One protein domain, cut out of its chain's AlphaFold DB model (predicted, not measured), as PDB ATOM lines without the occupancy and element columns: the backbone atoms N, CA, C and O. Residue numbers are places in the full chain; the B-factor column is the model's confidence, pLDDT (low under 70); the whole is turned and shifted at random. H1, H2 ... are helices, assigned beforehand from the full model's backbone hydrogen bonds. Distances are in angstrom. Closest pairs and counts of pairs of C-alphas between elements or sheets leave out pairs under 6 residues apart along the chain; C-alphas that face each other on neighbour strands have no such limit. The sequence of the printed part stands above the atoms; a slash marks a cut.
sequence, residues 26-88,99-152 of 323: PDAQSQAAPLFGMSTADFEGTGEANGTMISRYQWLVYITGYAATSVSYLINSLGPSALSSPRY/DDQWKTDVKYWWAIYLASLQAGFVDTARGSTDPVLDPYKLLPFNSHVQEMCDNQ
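What this domain is: This is residues 26 to 88 and 99 to 152 of the 323 residues of an uncharacterized protein of Diaporthe helianthi (UniProt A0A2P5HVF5). A long helix, H6, reaches along much of the domain's length and meets the last residues of H3 with its later part; H4 packs across its earlier part, with H5 farther out toward the same end. At the other end H3 is the hub, with H1 and then H2 on one side and H8 across its beginning, while residues 129 to 135 stick out. The printed part has 117 residues with eight named helices, H1 to H8 in chain order, and no named strand; the class is all helix, with mostly crossed packing. The whole is loose, with a radius of gyration of the C-alphas of 17.3 A, and elongated, spanning 54 by 34 by 22 A.

How they stand to each other: Start at H1, residues 26 to 36, which touches H2, residues 40 to 44; their closest C-alphas, of Ser 30 and Thr 40, are 5.6 A apart. H3, residues 52 to 66, touches H1 at a shallow tilt of 13 degrees, opposite ways, closest at the C-alphas of Phe 36 and Ile 54, 5.4 A. H4, residues 71 to 82, and H5, residues 85 to 88, meet only through their link. Past the cut, H6, residues 101 to 126, touches H4 with residues 105 to 113 alone, closest at the C-alphas of Val 71 and Tyr 113, 6.3 A; the tilt of 69.5 degrees is steep, only just short of perpendicular. With residues 117 to 124 alone H6 touches residues 63 to 66 of H3, at a steep tilt of 50 degrees, opposite ways; the closest C-alphas, of Ile 63 and Gly 120, are 6.0 A apart. H7, residues 131 to 136, touches no helix. H8, residues 143 to 151, touches H3 at a steep tilt of 66 degrees, the same way, closest at the C-alphas of Thr 52 and His 144, 5.9 A. Every O i to N i+4 pair is within hydrogen-bond range in H3 and H8, against 4 of 7 in H1, 0 of 1 in H2, 5 of 8 in H4, 21 of 22 in H6 and 0 of 2 in H7, while H5 is too short for one; O i to N i+3 pairs within range are 1 of 2 in H2 and 2 of 3 in H7.

Where its parts are: Find C-alpha 26 at (-36.274, 1.477, -9.182), where H1 begins its 15.5 A. H3 runs 21.8 A. Find C-alpha 101 at (-60.411, -14.551, 2.378); from there H6 runs 36.4 A, with a kink of 25 degrees near residue 120. H8 ends 12.2 A from its start, at C-alpha 151, (-49.835, 8.357, -31.610).

The domain as a whole: The C-alphas farthest apart, of Asn 50 and Asp 99, are 54.3 A apart. Residues 89 to 98 are not printed, and C-alphas 88 and 99 are 13.6 A apart across this cut. Of the links printed whole, none is long. In this predicted model the mean pLDDT of the printed part is 85.0, and residues 44 to 49 are under 70.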
ATOM      1  N   PRO A  26     -37.316   0.477  -8.932       87.44
ATOM      2  CA  PRO A  26     -36.274   1.477  -9.182       87.44
ATOM      3  C   PRO A  26     -34.936   0.852  -9.600       87.44
ATOM      4  O   PRO A  26     -34.296   1.353 -10.522       87.44
ATOM      5  N   ASP A  27     -34.540  -0.275  -8.996       90.00
ATOM      6  CA  ASP A  27     -33.284  -0.954  -9.347       90.00
ATOM      7  C   ASP A  27     -33.327  -1.543 -10.762       90.00
ATOM      8  O   ASP A  27     -32.326  -1.539 -11.472       90.00
ATOM      9  N   ALA A  28     -34.478  -2.074 -11.175       91.62
ATOM     10  CA  ALA A  28     -34.687  -2.620 -12.507       91.62
ATOM     11  C   ALA A  28     -34.704  -1.507 -13.562       91.62
ATOM     12  O   ALA A  28     -34.199  -1.710 -14.665       91.62
ATOM     13  N   GLN A  29     -35.248  -0.331 -13.229       90.81
ATOM     14  CA  GLN A  29     -35.246   0.831 -14.115       90.81
ATOM     15  C   GLN A  29     -33.833   1.408 -14.297       90.81
ATOM     16  O   GLN A  29     -33.395   1.633 -15.428       90.81
ATOM     17  N   SER A  30     -33.080   1.606 -13.213       89.62
ATOM     18  CA  SER A  30     -31.721   2.152 -13.309       89.62
ATOM     19  C   SER A  30     -30.774   1.178 -14.012       89.62
ATOM     20  O   SER A  30     -30.055   1.567 -14.931       89.62
ATOM     21  N   GLN A  31     -30.824  -0.115 -13.674       90.69
ATOM     22  CA  GLN A  31     -29.932  -1.121 -14.261       90.69
ATOM     23  C   GLN A  31     -30.278  -1.487 -15.708       90.69
ATOM     24  O   GLN A  31     -29.413  -1.989 -16.425       90.69
ATOM     25  N   ALA A  32     -31.510  -1.242 -16.162       91.69
ATOM     26  CA  ALA A  32     -31.876  -1.424 -17.565       91.69
ATOM     27  C   ALA A  32     -31.556  -0.202 -18.440       91.69
ATOM     28  O   ALA A  32     -31.494  -0.356 -19.659       91.69
ATOM     29  N   ALA A  33     -31.291   0.979 -17.865       90.62
ATOM     30  CA  ALA A  33     -30.977   2.202 -18.613       90.62
ATOM     31  C   ALA A  33     -29.865   2.031 -19.682       90.62
ATOM     32  O   ALA A  33     -30.066   2.496 -20.813       90.62
ATOM     33  N   PRO A  34     -28.765   1.282 -19.429       90.25
ATOM     34  CA  PRO A  34     -27.725   1.040 -20.435       90.25
ATOM     35  C   PRO A  34     -28.226   0.332 -21.698       90.25
ATOM     36  O   PRO A  34     -27.698   0.569 -22.784       90.25
ATOM     37  N   LEU A  35     -29.275  -0.492 -21.595       90.75
ATOM     38  CA  LEU A  35     -29.871  -1.186 -22.745       90.75
ATOM     39  C   LEU A  35     -30.595  -0.230 -23.696       90.75
ATOM     40  O   LEU A  35     -30.829  -0.581 -24.851       90.75
ATOM     41  N   PHE A  36     -30.951   0.963 -23.224       90.88
ATOM     42  CA  PHE A  36     -31.659   1.984 -23.990       90.88
ATOM     43  C   PHE A  36     -30.751   3.142 -24.422       90.88
ATOM     44  O   PHE A  36     -31.240   4.068 -25.063       90.88
ATOM     45  N   GLY A  37     -29.443   3.069 -24.138       87.88
ATOM     46  CA  GLY A  37     -28.456   4.087 -24.508       87.88
ATOM     47  C   GLY A  37     -28.241   5.182 -23.459       87.88
ATOM     48  O   GLY A  37     -27.699   6.230 -23.795       87.88
ATOM     49  N   MET A  38     -28.661   4.955 -22.212       85.75
ATOM     50  CA  MET A  38     -28.511   5.890 -21.091       85.75
ATOM     51  C   MET A  38     -27.564   5.315 -20.034       85.75
ATOM     52  O   MET A  38     -27.650   4.131 -19.710       85.75
ATOM     53  N   SER A  39     -26.662   6.126 -19.475       83.94
ATOM     54  CA  SER A  39     -25.854   5.668 -18.339       83.94
ATOM     55  C   SER A  39     -26.689   5.643 -17.054       83.94
ATOM     56  O   SER A  39     -27.650   6.396 -16.905       83.94
ATOM     57  N   THR A  40     -26.323   4.797 -16.090       79.25
ATOM     58  CA  THR A  40     -27.021   4.738 -14.794       79.25
ATOM     59  C   THR A  40     -26.948   6.066 -14.034       79.25
ATOM     60  O   THR A  40     -27.880   6.401 -13.317       79.25
ATOM     61  N   ALA A  41     -25.869   6.836 -14.214       76.56
ATOM     62  CA  ALA A  41     -25.702   8.149 -13.592       76.56
ATOM     63  C   ALA A  41     -26.582   9.224 -14.253       76.56
ATOM     64  O   ALA A  41     -27.132  10.077 -13.563       76.56
ATOM     65  N   ASP A  42     -26.761   9.157 -15.575       75.00
ATOM     66  CA  ASP A  42     -27.641  10.085 -16.297       75.00
ATOM     67  C   ASP A  42     -29.118   9.819 -15.989       75.00
ATOM     68  O   ASP A  42     -29.914  10.752 -15.981       75.00
ATOM     69  N   PHE A  43     -29.474   8.564 -15.689       75.94
ATOM     70  CA  PHE A  43     -30.818   8.175 -15.252       75.94
ATOM     71  C   PHE A  43     -31.227   8.833 -13.925       75.94
ATOM     72  O   PHE A  43     -32.392   9.174 -13.737       75.94
ATOM     73  N   GLU A  44     -30.274   9.021 -13.010       68.25
ATOM     74  CA  GLU A  44     -30.497   9.710 -11.731       68.25
ATOM     75  C   GLU A  44     -30.468  11.243 -11.874       68.25
ATOM     76  O   GLU A  44     -30.923  11.968 -10.985       68.25
ATOM     77  N   GLY A  45     -29.946  11.752 -12.993       63.53
ATOM     78  CA  GLY A  45     -29.897  13.174 -13.306       63.53
ATOM     79  C   GLY A  45     -31.226  13.721 -13.838       63.53
ATOM     80  O   GLY A  45     -32.042  13.019 -14.422       63.53
ATOM     81  N   THR A  46     -31.430  15.034 -13.714       59.22
ATOM     82  CA  THR A  46     -32.583  15.750 -14.301       59.22
ATOM     83  C   THR A  46     -32.380  16.085 -15.785       59.22
ATOM     84  O   THR A  46     -32.967  17.040 -16.291       59.22
ATOM     85  N   GLY A  47     -31.474  15.381 -16.465       62.94
ATOM     86  CA  GLY A  47     -31.107  15.667 -17.845       62.94
ATOM     87  C   GLY A  47     -32.211  15.249 -18.812       62.94
ATOM     88  O   GLY A  47     -32.741  14.141 -18.735       62.94
ATOM     89  N   GLU A  48     -32.541  16.126 -19.754       66.50
ATOM     90  CA  GLU A  48     -33.365  15.749 -20.897       66.50
ATOM     91  C   GLU A  48     -32.563  14.808 -21.799       66.50
ATOM     92  O   GLU A  48     -31.486  15.156 -22.296       66.50
ATOM     93  N   ALA A  49     -33.073  13.598 -22.013       69.00
ATOM     94  CA  ALA A  49     -32.435  12.670 -22.924       69.00
ATOM     95  C   ALA A  49     -32.511  13.154 -24.373       69.00
ATOM     96  O   ALA A  49     -33.578  13.505 -24.884       69.00
ATOM     97  N   ASN A  50     -31.379  13.061 -25.069       73.25
ATOM     98  CA  ASN A  50     -31.301  13.289 -26.503       73.25
ATOM     99  C   ASN A  50     -31.177  11.939 -27.227       73.25
ATOM    100  O   ASN A  50     -30.159  11.258 -27.123       73.25
ATOM    101  N   GLY A  51     -32.240  11.525 -27.922       83.56
ATOM    102  CA  GLY A  51     -32.291  10.270 -28.678       83.56
ATOM    103  C   GLY A  51     -33.637   9.558 -28.563       83.56
ATOM    104  O   GLY A  51     -34.260   9.543 -27.502       83.56
ATOM    105  N   THR A  52     -34.084   8.936 -29.655       87.25
ATOM    106  CA  THR A  52     -35.411   8.305 -29.762       87.25
ATOM    107  C   THR A  52     -35.636   7.238 -28.691       87.25
ATOM    108  O   THR A  52     -36.580   7.334 -27.912       87.25
ATOM    109  N   MET A  53     -34.762   6.231 -28.616       87.62
ATOM    110  CA  MET A  53     -34.901   5.104 -27.688       87.62
ATOM    111  C   MET A  53     -34.816   5.552 -26.224       87.62
ATOM    112  O   MET A  53     -35.622   5.120 -25.403       87.62
ATOM    113  N   ILE A  54     -33.885   6.462 -25.930       89.44
ATOM    114  CA  ILE A  54     -33.672   6.987 -24.582       89.44
ATOM    115  C   ILE A  54     -34.906   7.770 -24.119       89.44
ATOM    116  O   ILE A  54     -35.416   7.525 -23.031       89.44
ATOM    117  N   SER A  55     -35.443   8.642 -24.977       88.94
ATOM    118  CA  SER A  55     -36.647   9.433 -24.684       88.94
ATOM    119  C   SER A  55     -37.862   8.548 -24.421       88.94
ATOM    120  O   SER A  55     -38.631   8.795 -23.497       88.94
ATOM    121  N   ARG A  56     -38.022   7.480 -25.218       88.38
ATOM    122  CA  ARG A  56     -39.102   6.497 -25.049       88.38
ATOM    123  C   ARG A  56     -38.994   5.753 -23.724       88.38
ATOM    124  O   ARG A  56     -39.997   5.570 -23.040       88.38
ATOM    125  N   TYR A  57     -37.782   5.355 -23.353       90.00
ATOM    126  CA  TYR A  57     -37.524   4.684 -22.087       90.00
ATOM    127  C   TYR A  57     -37.735   5.609 -20.882       90.00
ATOM    128  O   TYR A  57     -38.432   5.247 -19.939       90.00
ATOM    129  N   GLN A  58     -37.200   6.827 -20.939       88.19
ATOM    130  CA  GLN A  58     -37.365   7.826 -19.885       88.19
ATOM    131  C   GLN A  58     -38.844   8.183 -19.684       88.19
ATOM    132  O   GLN A  58     -39.313   8.259 -18.551       88.19
ATOM    133  N   TRP A  59     -39.609   8.323 -20.769       88.00
ATOM    134  CA  TRP A  59     -41.054   8.533 -20.689       88.00
ATOM    135  C   TRP A  59     -41.780   7.364 -20.022       88.00
ATOM    136  O   TRP A  59     -42.573   7.588 -19.112       88.00
ATOM    137  N   LEU A  60     -41.470   6.120 -20.407       89.00
ATOM    138  CA  LEU A  60     -42.025   4.922 -19.767       89.00
ATOM    139  C   LEU A  60     -41.773   4.930 -18.253       89.00
ATOM    140  O   LEU A  60     -42.690   4.688 -17.470       89.00
ATOM    141  N   VAL A  61     -40.541   5.236 -17.847       88.62
ATOM    142  CA  VAL A  61     -40.143   5.313 -16.438       88.62
ATOM    143  C   VAL A  61     -40.948   6.385 -15.709       88.62
ATOM    144  O   VAL A  61     -41.535   6.073 -14.670       88.62
ATOM    145  N   TYR A  62     -41.057   7.594 -16.270       86.19
ATOM    146  CA  TYR A  62     -41.872   8.655 -15.681       86.19
ATOM    147  C   TYR A  62     -43.320   8.208 -15.495       86.19
ATOM    148  O   TYR A  62     -43.801   8.246 -14.369       86.19
ATOM    149  N   ILE A  63     -43.991   7.698 -16.533       86.31
ATOM    150  CA  ILE A  63     -45.389   7.240 -16.431       86.31
ATOM    151  C   ILE A  63     -45.548   6.199 -15.313       86.31
ATOM    152  O   ILE A  63     -46.449   6.310 -14.481       86.31
ATOM    153  N   THR A  64     -44.653   5.208 -15.246       85.69
ATOM    154  CA  THR A  64     -44.716   4.172 -14.200       85.69
ATOM    155  C   THR A  64     -44.453   4.707 -12.792       85.69
ATOM    156  O   THR A  64     -44.941   4.120 -11.830       85.69
ATOM    157  N   GLY A  65     -43.734   5.825 -12.656       81.25
ATOM    158  CA  GLY A  65     -43.510   6.505 -11.380       81.25
ATOM    159  C   GLY A  65     -44.747   7.226 -10.833       81.25
ATOM    160  O   GLY A  65     -44.863   7.376  -9.619       81.25
ATOM    161  N   TYR A  66     -45.681   7.634 -11.699       76.19
ATOM    162  CA  TYR A  66     -46.959   8.244 -11.295       76.19
ATOM    163  C   TYR A  66     -48.058   7.213 -10.998       76.19
ATOM    164  O   TYR A  66     -49.071   7.548 -10.384       76.19
ATOM    165  N   ALA A  67     -47.869   5.958 -11.406       80.25
ATOM    166  CA  ALA A  67     -48.738   4.851 -11.029       80.25
ATOM    167  C   ALA A  67     -48.362   4.279  -9.647       80.25
ATOM    168  O   ALA A  67     -47.370   4.678  -9.032       80.25
ATOM    169  N   ALA A  68     -49.131   3.304  -9.138       74.88
ATOM    170  CA  ALA A  68     -48.690   2.580  -7.950       74.88
ATOM    171  C   ALA A  68     -47.384   1.839  -8.277       74.88
ATOM    172  O   ALA A  68     -47.336   1.004  -9.178       74.88
ATOM    173  N   THR A  69     -46.320   2.132  -7.534       80.50
ATOM    174  CA  THR A  69     -44.976   1.584  -7.787       80.50
ATOM    175  C   THR A  69     -44.773   0.203  -7.164       80.50
ATOM    176  O   THR A  69     -43.909  -0.557  -7.591       80.50
ATOM    177  N   SER A  70     -45.594  -0.164  -6.175       85.38
ATOM    178  CA  SER A  70     -45.613  -1.501  -5.574       85.38
ATOM    179  C   SER A  70     -46.955  -1.807  -4.908       85.38
ATOM    180  O   SER A  70     -47.703  -0.905  -4.526       85.38
ATOM    181  N   VAL A  71     -47.229  -3.096  -4.690       86.31
ATOM    182  CA  VAL A  71     -48.382  -3.552  -3.893       86.31
ATOM    183  C   VAL A  71     -48.308  -3.014  -2.460       86.31
ATOM    184  O   VAL A  71     -49.323  -2.629  -1.888       86.31
ATOM    185  N   SER A  72     -47.107  -2.929  -1.883       86.94
ATOM    186  CA  SER A  72     -46.910  -2.375  -0.541       86.94
ATOM    187  C   SER A  72     -47.310  -0.904  -0.471       86.94
ATOM    188  O   SER A  72     -48.011  -0.511   0.458       86.94
ATOM    189  N   TYR A  73     -46.902  -0.092  -1.451       85.75
ATOM    190  CA  TYR A  73     -47.295   1.316  -1.528       85.75
ATOM    191  C   TYR A  73     -48.820   1.456  -1.599       85.75
ATOM    192  O   TYR A  73     -49.414   2.167  -0.796       85.75
ATOM    193  N   LEU A  74     -49.455   0.671  -2.472       88.12
ATOM    194  CA  LEU A  74     -50.906   0.613  -2.631       88.12
ATOM    195  C   LEU A  74     -51.626   0.298  -1.311       88.12
ATOM    196  O   LEU A  74     -52.552   1.014  -0.936       88.12
ATOM    197  N   ILE A  75     -51.185  -0.723  -0.574       88.62
ATOM    198  CA  ILE A  75     -51.788  -1.090   0.719       88.62
ATOM    199  C   ILE A  75     -51.646   0.048   1.737       88.62
ATOM    200  O   ILE A  75     -52.595   0.327   2.468       88.62
ATOM    201  N   ASN A  76     -50.499   0.731   1.775       88.75
ATOM    202  CA  ASN A  76     -50.298   1.871   2.675       88.75
ATOM    203  C   ASN A  76     -51.192   3.065   2.305       88.75
ATOM    204  O   ASN A  76     -51.689   3.742   3.200       88.75
ATOM    205  N   SER A  77     -51.431   3.308   1.013       88.88
ATOM    206  CA  SER A  77     -52.292   4.402   0.545       88.88
ATOM    207  C   SER A  77     -53.785   4.126   0.745       88.88
ATOM    208  O   SER A  77     -54.524   5.026   1.134       88.88
ATOM    209  N   LEU A  78     -54.247   2.899   0.484       88.75
ATOM    210  CA  LEU A  78     -55.662   2.512   0.608       88.75
ATOM    211  C   LEU A  78     -56.056   2.108   2.036       88.75
ATOM    212  O   LEU A  78     -57.236   2.168   2.388       88.75
ATOM    213  N   GLY A  79     -55.096   1.672   2.854       89.69
ATOM    214  CA  GLY A  79     -55.333   1.238   4.225       89.69
ATOM    215  C   GLY A  79     -56.411   0.141   4.303       89.69
ATOM    216  O   GLY A  79     -56.334  -0.846   3.567       89.69
ATOM    217  N   PRO A  80     -57.442   0.290   5.159       86.56
ATOM    218  CA  PRO A  80     -58.525  -0.691   5.278       86.56
ATOM    219  C   PRO A  80     -59.302  -0.940   3.978       86.56
ATOM    220  O   PRO A  80     -59.794  -2.048   3.773       86.56
ATOM    221  N   SER A  81     -59.379   0.051   3.082       87.25
ATOM    222  CA  SER A  81     -60.077  -0.063   1.792       87.25
ATOM    223  C   SER A  81     -59.351  -0.965   0.792       87.25
ATOM    224  O   SER A  81     -59.918  -1.314  -0.239       87.25
ATOM    225  N   ALA A  82     -58.106  -1.363   1.079       88.38
ATOM    226  CA  ALA A  82     -57.402  -2.363   0.284       88.38
ATOM    227  C   ALA A  82     -57.983  -3.774   0.488       88.38
ATOM    228  O   ALA A  82     -57.743  -4.658  -0.327       88.38
ATOM    229  N   LEU A  83     -58.708  -4.020   1.582       88.94
ATOM    230  CA  LEU A  83     -59.296  -5.322   1.885       88.94
ATOM    231  C   LEU A  83     -60.697  -5.430   1.287       88.94
ATOM    232  O   LEU A  83     -61.444  -4.458   1.256       88.94
ATOM    233  N   SER A  84     -61.091  -6.638   0.887       87.44
ATOM    234  CA  SER A  84     -62.473  -6.927   0.489       87.44
ATOM    235  C   SER A  84     -63.345  -7.378   1.666       87.44
ATOM    236  O   SER A  84     -64.562  -7.464   1.528       87.44
ATOM    237  N   SER A  85     -62.760  -7.594   2.850       83.94
ATOM    238  CA  SER A  85     -63.482  -7.915   4.087       83.94
ATOM    239  C   SER A  85     -64.550  -6.898   4.529       83.94
ATOM    240  O   SER A  85     -65.537  -7.351   5.114       83.94
ATOM    241  N   PRO A  86     -64.465  -5.582   4.217       85.06
ATOM    242  CA  PRO A  86     -65.528  -4.635   4.538       85.06
ATOM    243  C   PRO A  86     -66.890  -4.996   3.934       85.06
ATOM    244  O   PRO A  86     -67.910  -4.581   4.469       85.06
ATOM    245  N   ARG A  87     -66.948  -5.826   2.881       82.69
ATOM    246  CA  ARG A  87     -68.221  -6.328   2.325       82.69
ATOM    247  C   ARG A  87     -69.038  -7.172   3.312       82.69
ATOM    248  O   ARG A  87     -70.232  -7.347   3.115       82.69
ATOM    249  N   TYR A  88     -68.390  -7.711   4.346       84.50
ATOM    250  CA  TYR A  88     -69.021  -8.489   5.413       84.50
ATOM    251  C   TYR A  88     -69.328  -7.651   6.664       84.50
ATOM    252  O   TYR A  88     -69.752  -8.212   7.675       84.50
ATOM    253  N   ASP A  99     -62.009 -18.832   5.509       90.00
ATOM    254  CA  ASP A  99     -60.591 -19.132   5.787       90.00
ATOM    255  C   ASP A  99     -59.645 -18.696   4.648       90.00
ATOM    256  O   ASP A  99     -58.488 -18.333   4.865       90.00
ATOM    257  N   ASP A 100     -60.166 -18.658   3.419       90.75
ATOM    258  CA  ASP A 100     -59.447 -18.289   2.198       90.75
ATOM    259  C   ASP A 100     -59.604 -16.813   1.791       90.75
ATOM    260  O   ASP A 100     -59.192 -16.411   0.697       90.75
ATOM    261  N   GLN A 101     -60.174 -15.971   2.659       90.50
ATOM    262  CA  GLN A 101     -60.411 -14.551   2.378       90.50
ATOM    263  C   GLN A 101     -59.121 -13.808   1.987       90.50
ATOM    264  O   GLN A 101     -59.108 -13.050   1.017       90.50
ATOM    265  N   TRP A 102     -57.999 -14.124   2.638       87.81
ATOM    266  CA  TRP A 102     -56.695 -13.537   2.320       87.81
ATOM    267  C   TRP A 102     -56.254 -13.788   0.867       87.81
ATOM    268  O   TRP A 102     -55.594 -12.937   0.273       87.81
ATOM    269  N   LYS A 103     -56.625 -14.928   0.261       91.19
ATOM    270  CA  LYS A 103     -56.298 -15.238  -1.145       91.19
ATOM    271  C   LYS A 103     -57.041 -14.297  -2.085       91.19
ATOM    272  O   LYS A 103     -56.501 -13.882  -3.108       91.19
ATOM    273  N   THR A 104     -58.283 -13.973  -1.734       90.88
ATOM    274  CA  THR A 104     -59.119 -13.030  -2.484       90.88
ATOM    275  C   THR A 104     -58.557 -11.620  -2.373       90.88
ATOM    276  O   THR A 104     -58.418 -10.947  -3.391       90.88
ATOM    277  N   ASP A 105     -58.145 -11.210  -1.173       90.62
ATOM    278  CA  ASP A 105     -57.548  -9.890  -0.952       90.62
ATOM    279  C   ASP A 105     -56.237  -9.722  -1.733       90.62
ATOM    280  O   ASP A 105     -56.053  -8.712  -2.404       90.62
ATOM    281  N   VAL A 106     -55.371 -10.741  -1.771       90.38
ATOM    282  CA  VAL A 106     -54.134 -10.700  -2.575       90.38
ATOM    283  C   VAL A 106     -54.421 -10.544  -4.073       90.38
ATOM    284  O   VAL A 106     -53.767  -9.742  -4.741       90.38
ATOM    285  N   LYS A 107     -55.408 -11.275  -4.611       90.75
ATOM    286  CA  LYS A 107     -55.832 -11.117  -6.016       90.75
ATOM    287  C   LYS A 107     -56.357  -9.707  -6.279       90.75
ATOM    288  O   LYS A 107     -56.045  -9.121  -7.311       90.75
ATOM    289  N   TYR A 108     -57.125  -9.168  -5.337       90.75
ATOM    290  CA  TYR A 108     -57.690  -7.831  -5.430       90.75
ATOM    291  C   TYR A 108     -56.604  -6.748  -5.421       90.75
ATOM    292  O   TYR A 108     -56.610  -5.877  -6.289       90.75
ATOM    293  N   TRP A 109     -55.606  -6.847  -4.536       90.94
ATOM    294  CA  TRP A 109     -54.464  -5.924  -4.514       90.94
ATOM    295  C   TRP A 109     -53.706  -5.911  -5.838       90.94
ATOM    296  O   TRP A 109     -53.348  -4.845  -6.334       90.94
ATOM    297  N   TRP A 110     -53.485  -7.088  -6.428       90.25
ATOM    298  CA  TRP A 110     -52.811  -7.195  -7.719       90.25
ATOM    299  C   TRP A 110     -53.645  -6.610  -8.862       90.25
ATOM    300  O   TRP A 110     -53.108  -5.920  -9.725       90.25
ATOM    301  N   ALA A 111     -54.962  -6.830  -8.849       91.88
ATOM    302  CA  ALA A 111     -55.866  -6.244  -9.832       91.88
ATOM    303  C   ALA A 111     -55.868  -4.709  -9.758       91.88
ATOM    304  O   ALA A 111     -55.740  -4.060 -10.793       91.88
ATOM    305  N   ILE A 112     -55.933  -4.124  -8.554       91.00
ATOM    306  CA  ILE A 112     -55.838  -2.665  -8.378       91.00
ATOM    307  C   ILE A 112     -54.465  -2.166  -8.834       91.00
ATOM    308  O   ILE A 112     -54.383  -1.155  -9.527       91.00
ATOM    309  N   TYR A 113     -53.389  -2.876  -8.488       90.25
ATOM    310  CA  TYR A 113     -52.037  -2.521  -8.908       90.25
ATOM    311  C   TYR A 113     -51.923  -2.447 -10.441       90.25
ATOM    312  O   TYR A 113     -51.524  -1.413 -10.978       90.25
ATOM    313  N   LEU A 114     -52.353  -3.491 -11.156       90.38
ATOM    314  CA  LEU A 114     -52.342  -3.512 -12.622       90.38
ATOM    315  C   LEU A 114     -53.271  -2.457 -13.233       90.38
ATOM    316  O   LEU A 114     -52.890  -1.807 -14.205       90.38
ATOM    317  N   ALA A 115     -54.454  -2.250 -12.652       91.62
ATOM    318  CA  ALA A 115     -55.371  -1.205 -13.091       91.62
ATOM    319  C   ALA A 115     -54.755   0.192 -12.918       91.62
ATOM    320  O   ALA A 115     -54.902   1.028 -13.801       91.62
ATOM    321  N   SER A 116     -54.009   0.433 -11.834       90.38
ATOM    322  CA  SER A 116     -53.315   1.706 -11.612       90.38
ATOM    323  C   SER A 116     -52.191   1.942 -12.623       90.38
ATOM    324  O   SER A 116     -52.030   3.062 -13.100       90.38
ATOM    325  N   LEU A 117     -51.458   0.891 -13.016       89.06
ATOM    326  CA  LEU A 117     -50.460   0.982 -14.082       89.06
ATOM    327  C   LEU A 117     -51.125   1.341 -15.412       89.06
ATOM    328  O   LEU A 117     -50.673   2.260 -16.086       89.06
ATOM    329  N   GLN A 118     -52.212   0.654 -15.772       89.38
ATOM    330  CA  GLN A 118     -52.970   0.930 -16.998       89.38
ATOM    331  C   GLN A 118     -53.559   2.348 -17.006       89.38
ATOM    332  O   GLN A 118     -53.469   3.037 -18.023       89.38
ATOM    333  N   ALA A 119     -54.121   2.787 -15.877       86.75
ATOM    334  CA  ALA A 119     -54.642   4.138 -15.701       86.75
ATOM    335  C   ALA A 119     -53.538   5.186 -15.867       86.75
ATOM    336  O   ALA A 119     -53.748   6.149 -16.593       86.75
ATOM    337  N   GLY A 120     -52.337   4.946 -15.327       86.50
ATOM    338  CA  GLY A 120     -51.189   5.842 -15.484       86.50
ATOM    339  C   GLY A 120     -50.911   6.208 -16.945       86.50
ATOM    340  O   GLY A 120     -50.835   7.388 -17.266       86.50
ATOM    341  N   PHE A 121     -50.861   5.227 -17.854       86.06
ATOM    342  CA  PHE A 121     -50.662   5.495 -19.290       86.06
ATOM    343  C   PHE A 121     -51.815   6.276 -19.927       86.06
ATOM    344  O   PHE A 121     -51.602   7.064 -20.851       86.06
ATOM    345  N   VAL A 122     -53.046   6.029 -19.485       85.50
ATOM    346  CA  VAL A 122     -54.239   6.706 -20.002       85.50
ATOM    347  C   VAL A 122     -54.281   8.157 -19.527       85.50
ATOM    348  O   VAL A 122     -54.477   9.066 -20.336       85.50
ATOM    349  N   ASP A 123     -54.047   8.377 -18.240       82.50
ATOM    350  CA  ASP A 123     -54.127   9.681 -17.590       82.50
ATOM    351  C   ASP A 123     -53.005  10.608 -18.055       82.50
ATOM    352  O   ASP A 123     -53.233  11.804 -18.232       82.50
ATOM    353  N   THR A 124     -51.817  10.075 -18.364       82.62
ATOM    354  CA  THR A 124     -50.718  10.886 -18.911       82.62
ATOM    355  C   THR A 124     -51.031  11.456 -20.290       82.62
ATOM    356  O   THR A 124     -50.651  12.589 -20.578       82.62
ATOM    357  N   ALA A 125     -51.756  10.720 -21.133       80.94
ATOM    358  CA  ALA A 125     -52.128  11.197 -22.465       80.94
ATOM    359  C   ALA A 125     -53.419  12.024 -22.466       80.94
ATOM    360  O   ALA A 125     -53.518  13.012 -23.192       80.94
ATOM    361  N   ARG A 126     -54.408  11.663 -21.641       79.00
ATOM    362  CA  ARG A 126     -55.654  12.432 -21.511       79.00
ATOM    363  C   ARG A 126     -55.453  13.741 -20.743       79.00
ATOM    364  O   ARG A 126     -56.120  14.730 -21.040       79.00
ATOM    365  N   GLY A 127     -54.537  13.750 -19.780       77.50
ATOM    366  CA  GLY A 127     -54.473  14.759 -18.731       77.50
ATOM    367  C   GLY A 127     -55.502  14.504 -17.627       77.50
ATOM    368  O   GLY A 127     -56.484  13.781 -17.814       77.50
ATOM    369  N   SER A 128     -55.266  15.120 -16.469       72.81
ATOM    370  CA  SER A 128     -56.193  15.078 -15.339       72.81
ATOM    371  C   SER A 128     -57.532  15.732 -15.695       72.81
ATOM    372  O   SER A 128     -57.584  16.722 -16.420       72.81
ATOM    373  N   THR A 129     -58.627  15.194 -15.160       71.94
ATOM    374  CA  THR A 129     -59.938  15.862 -15.172       71.94
ATOM    375  C   THR A 129     -60.096  16.885 -14.050       71.94
ATOM    376  O   THR A 129     -61.006  17.706 -14.104       71.94
ATOM    377  N   ASP A 130     -59.250  16.807 -13.021       80.06
ATOM    378  CA  ASP A 130     -59.237  17.737 -11.895       80.06
ATOM    379  C   ASP A 130     -58.255  18.891 -12.173       80.06
ATOM    380  O   ASP A 130     -57.050  18.625 -12.277       80.06
ATOM    381  N   PRO A 131     -58.731  20.151 -12.254       82.06
ATOM    382  CA  PRO A 131     -57.884  21.317 -12.506       82.06
ATOM    383  C   PRO A 131     -56.851  21.572 -11.399       82.06
ATOM    384  O   PRO A 131     -55.843  22.234 -11.633       82.06
ATOM    385  N   VAL A 132     -57.044  21.033 -10.189       86.56
ATOM    386  CA  VAL A 132     -56.049  21.122  -9.104       86.56
ATOM    387  C   VAL A 132     -54.770  20.359  -9.458       86.56
ATOM    388  O   VAL A 132     -53.687  20.702  -8.981       86.56
ATOM    389  N   LEU A 133     -54.879  19.340 -10.313       82.19
ATOM    390  CA  LEU A 133     -53.760  18.502 -10.734       82.19
ATOM    391  C   LEU A 133     -53.078  18.999 -12.017       82.19
ATOM    392  O   LEU A 133     -52.036  18.457 -12.383       82.19
ATOM    393  N   ASP A 134     -53.598  20.045 -12.666       81.31
ATOM    394  CA  ASP A 134     -52.999  20.631 -13.873       81.31
ATOM    395  C   ASP A 134     -51.521  21.033 -13.698       81.31
ATOM    396  O   ASP A 134     -50.728  20.738 -14.596       81.31
ATOM    397  N   PRO A 135     -51.084  21.621 -12.559       84.06
ATOM    398  CA  PRO A 135     -49.673  21.948 -12.339       84.06
ATOM    399  C   PRO A 135     -48.754  20.723 -12.257       84.06
ATOM    400  O   PRO A 135     -47.546  20.852 -12.429       84.06
ATOM    401  N   TYR A 136     -49.314  19.545 -11.978       79.38
ATOM    402  CA  TYR A 136     -48.582  18.282 -11.864       79.38
ATOM    403  C   TYR A 136     -48.668  17.444 -13.142       79.38
ATOM    404  O   TYR A 136     -48.196  16.304 -13.163       79.38
ATOM    405  N   LYS A 137     -49.269  17.986 -14.210       79.38
ATOM    406  CA  LYS A 137     -49.326  17.322 -15.505       79.38
ATOM    407  C   LYS A 137     -47.913  17.120 -16.044       79.38
ATOM    408  O   LYS A 137     -47.101  18.039 -16.076       79.38
ATOM    409  N   LEU A 138     -47.646  15.914 -16.529       78.00
ATOM    410  CA  LEU A 138     -46.445  15.628 -17.298       78.00
ATOM    411  C   LEU A 138     -46.593  16.218 -18.701       78.00
ATOM    412  O   LEU A 138     -47.443  15.780 -19.481       78.00
ATOM    413  N   LEU A 139     -45.775  17.218 -19.020       82.19
ATOM    414  CA  LEU A 139     -45.656  17.727 -20.380       82.19
ATOM    415  C   LEU A 139     -44.560  16.962 -21.136       82.19
ATOM    416  O   LEU A 139     -43.565  16.552 -20.530       82.19
ATOM    417  N   PRO A 140     -44.713  16.776 -22.458       84.75
ATOM    418  CA  PRO A 140     -43.638  16.241 -23.280       84.75
ATOM    419  C   PRO A 140     -42.440  17.198 -23.237       84.75
ATOM    420  O   PRO A 140     -42.566  18.371 -23.577       84.75
ATOM    421  N   PHE A 141     -41.278  16.690 -22.828       85.62
ATOM    422  CA  PHE A 141     -40.031  17.463 -22.751       85.62
ATOM    423  C   PHE A 141     -39.227  17.443 -24.060       85.62
ATOM    424  O   PHE A 141     -38.290  18.211 -24.225       85.62
ATOM    425  N   ASN A 142     -39.583  16.583 -25.021       86.56
ATOM    426  CA  ASN A 142     -38.971  16.580 -26.346       86.56
ATOM    427  C   ASN A 142     -39.939  16.095 -27.439       86.56
ATOM    428  O   ASN A 142     -41.016  15.560 -27.161       86.56
ATOM    429  N   SER A 143     -39.529  16.258 -28.700       89.62
ATOM    430  CA  SER A 143     -40.334  15.887 -29.871       89.62
ATOM    431  C   SER A 143     -40.614  14.384 -29.967       89.62
ATOM    432  O   SER A 143     -41.669  13.990 -30.452       89.62
ATOM    433  N   HIS A 144     -39.714  13.531 -29.473       89.56
ATOM    434  CA  HIS A 144     -39.903  12.076 -29.479       89.56
ATOM    435  C   HIS A 144     -40.977  11.618 -28.489       89.56
ATOM    436  O   HIS A 144     -41.705  10.664 -28.763       89.56
ATOM    437  N   VAL A 145     -41.084  12.288 -27.340       87.62
ATOM    438  CA  VAL A 145     -42.156  12.052 -26.371       87.62
ATOM    439  C   VAL A 145     -43.475  12.592 -26.894       87.62
ATOM    440  O   VAL A 145     -44.488  11.902 -26.806       87.62
ATOM    441  N   GLN A 146     -43.455  13.771 -27.513       88.88
ATOM    442  CA  GLN A 146     -44.635  14.324 -28.167       88.88
ATOM    443  C   GLN A 146     -45.182  13.378 -29.248       88.88
ATOM    444  O   GLN A 146     -46.371  13.080 -29.243       88.88
ATOM    445  N   GLU A 147     -44.312  12.809 -30.089       89.44
ATOM    446  CA  GLU A 147     -44.701  11.816 -31.097       89.44
ATOM    447  C   GLU A 147     -45.395  10.591 -30.473       89.44
ATOM    448  O   GLU A 147     -46.354  10.067 -31.039       89.44
ATOM    449  N   MET A 148     -44.947  10.113 -29.307       86.31
ATOM    450  CA  MET A 148     -45.633   9.013 -28.618       86.31
ATOM    451  C   MET A 148     -47.030   9.412 -28.148       86.31
ATOM    452  O   MET A 148     -47.966   8.638 -28.340       86.31
ATOM    453  N   CYS A 149     -47.167  10.601 -27.557       85.69
ATOM    454  CA  CYS A 149     -48.455  11.120 -27.106       85.69
ATOM    455  C   CYS A 149     -49.432  11.289 -28.279       85.69
ATOM    456  O   CYS A 149     -50.571  10.839 -28.187       85.69
ATOM    457  N   ASP A 150     -48.973  11.843 -29.403       86.75
ATOM    458  CA  ASP A 150     -49.797  12.070 -30.600       86.75
ATOM    459  C   ASP A 150     -50.276  10.757 -31.243       86.75
ATOM    460  O   ASP A 150     -51.349  10.691 -31.846       86.75
ATOM    461  N   ASN A 151     -49.496   9.683 -31.095       87.38
ATOM    462  CA  ASN A 151     -49.835   8.357 -31.610       87.38
ATOM    463  C   ASN A 151     -50.631   7.490 -30.619       87.38
ATOM    464  O   ASN A 151     -51.068   6.391 -30.983       87.38
ATOM    465  N   GLN A 152     -50.852   7.951 -29.385       84.31
ATOM    466  CA  GLN A 152     -51.598   7.197 -28.386       84.31
ATOM    467  C   GLN A 152     -53.106   7.384 -28.580       84.31
ATOM    468  O   GLN A 152     -53.665   8.461 -28.397       84.31
TER     469      GLN A 152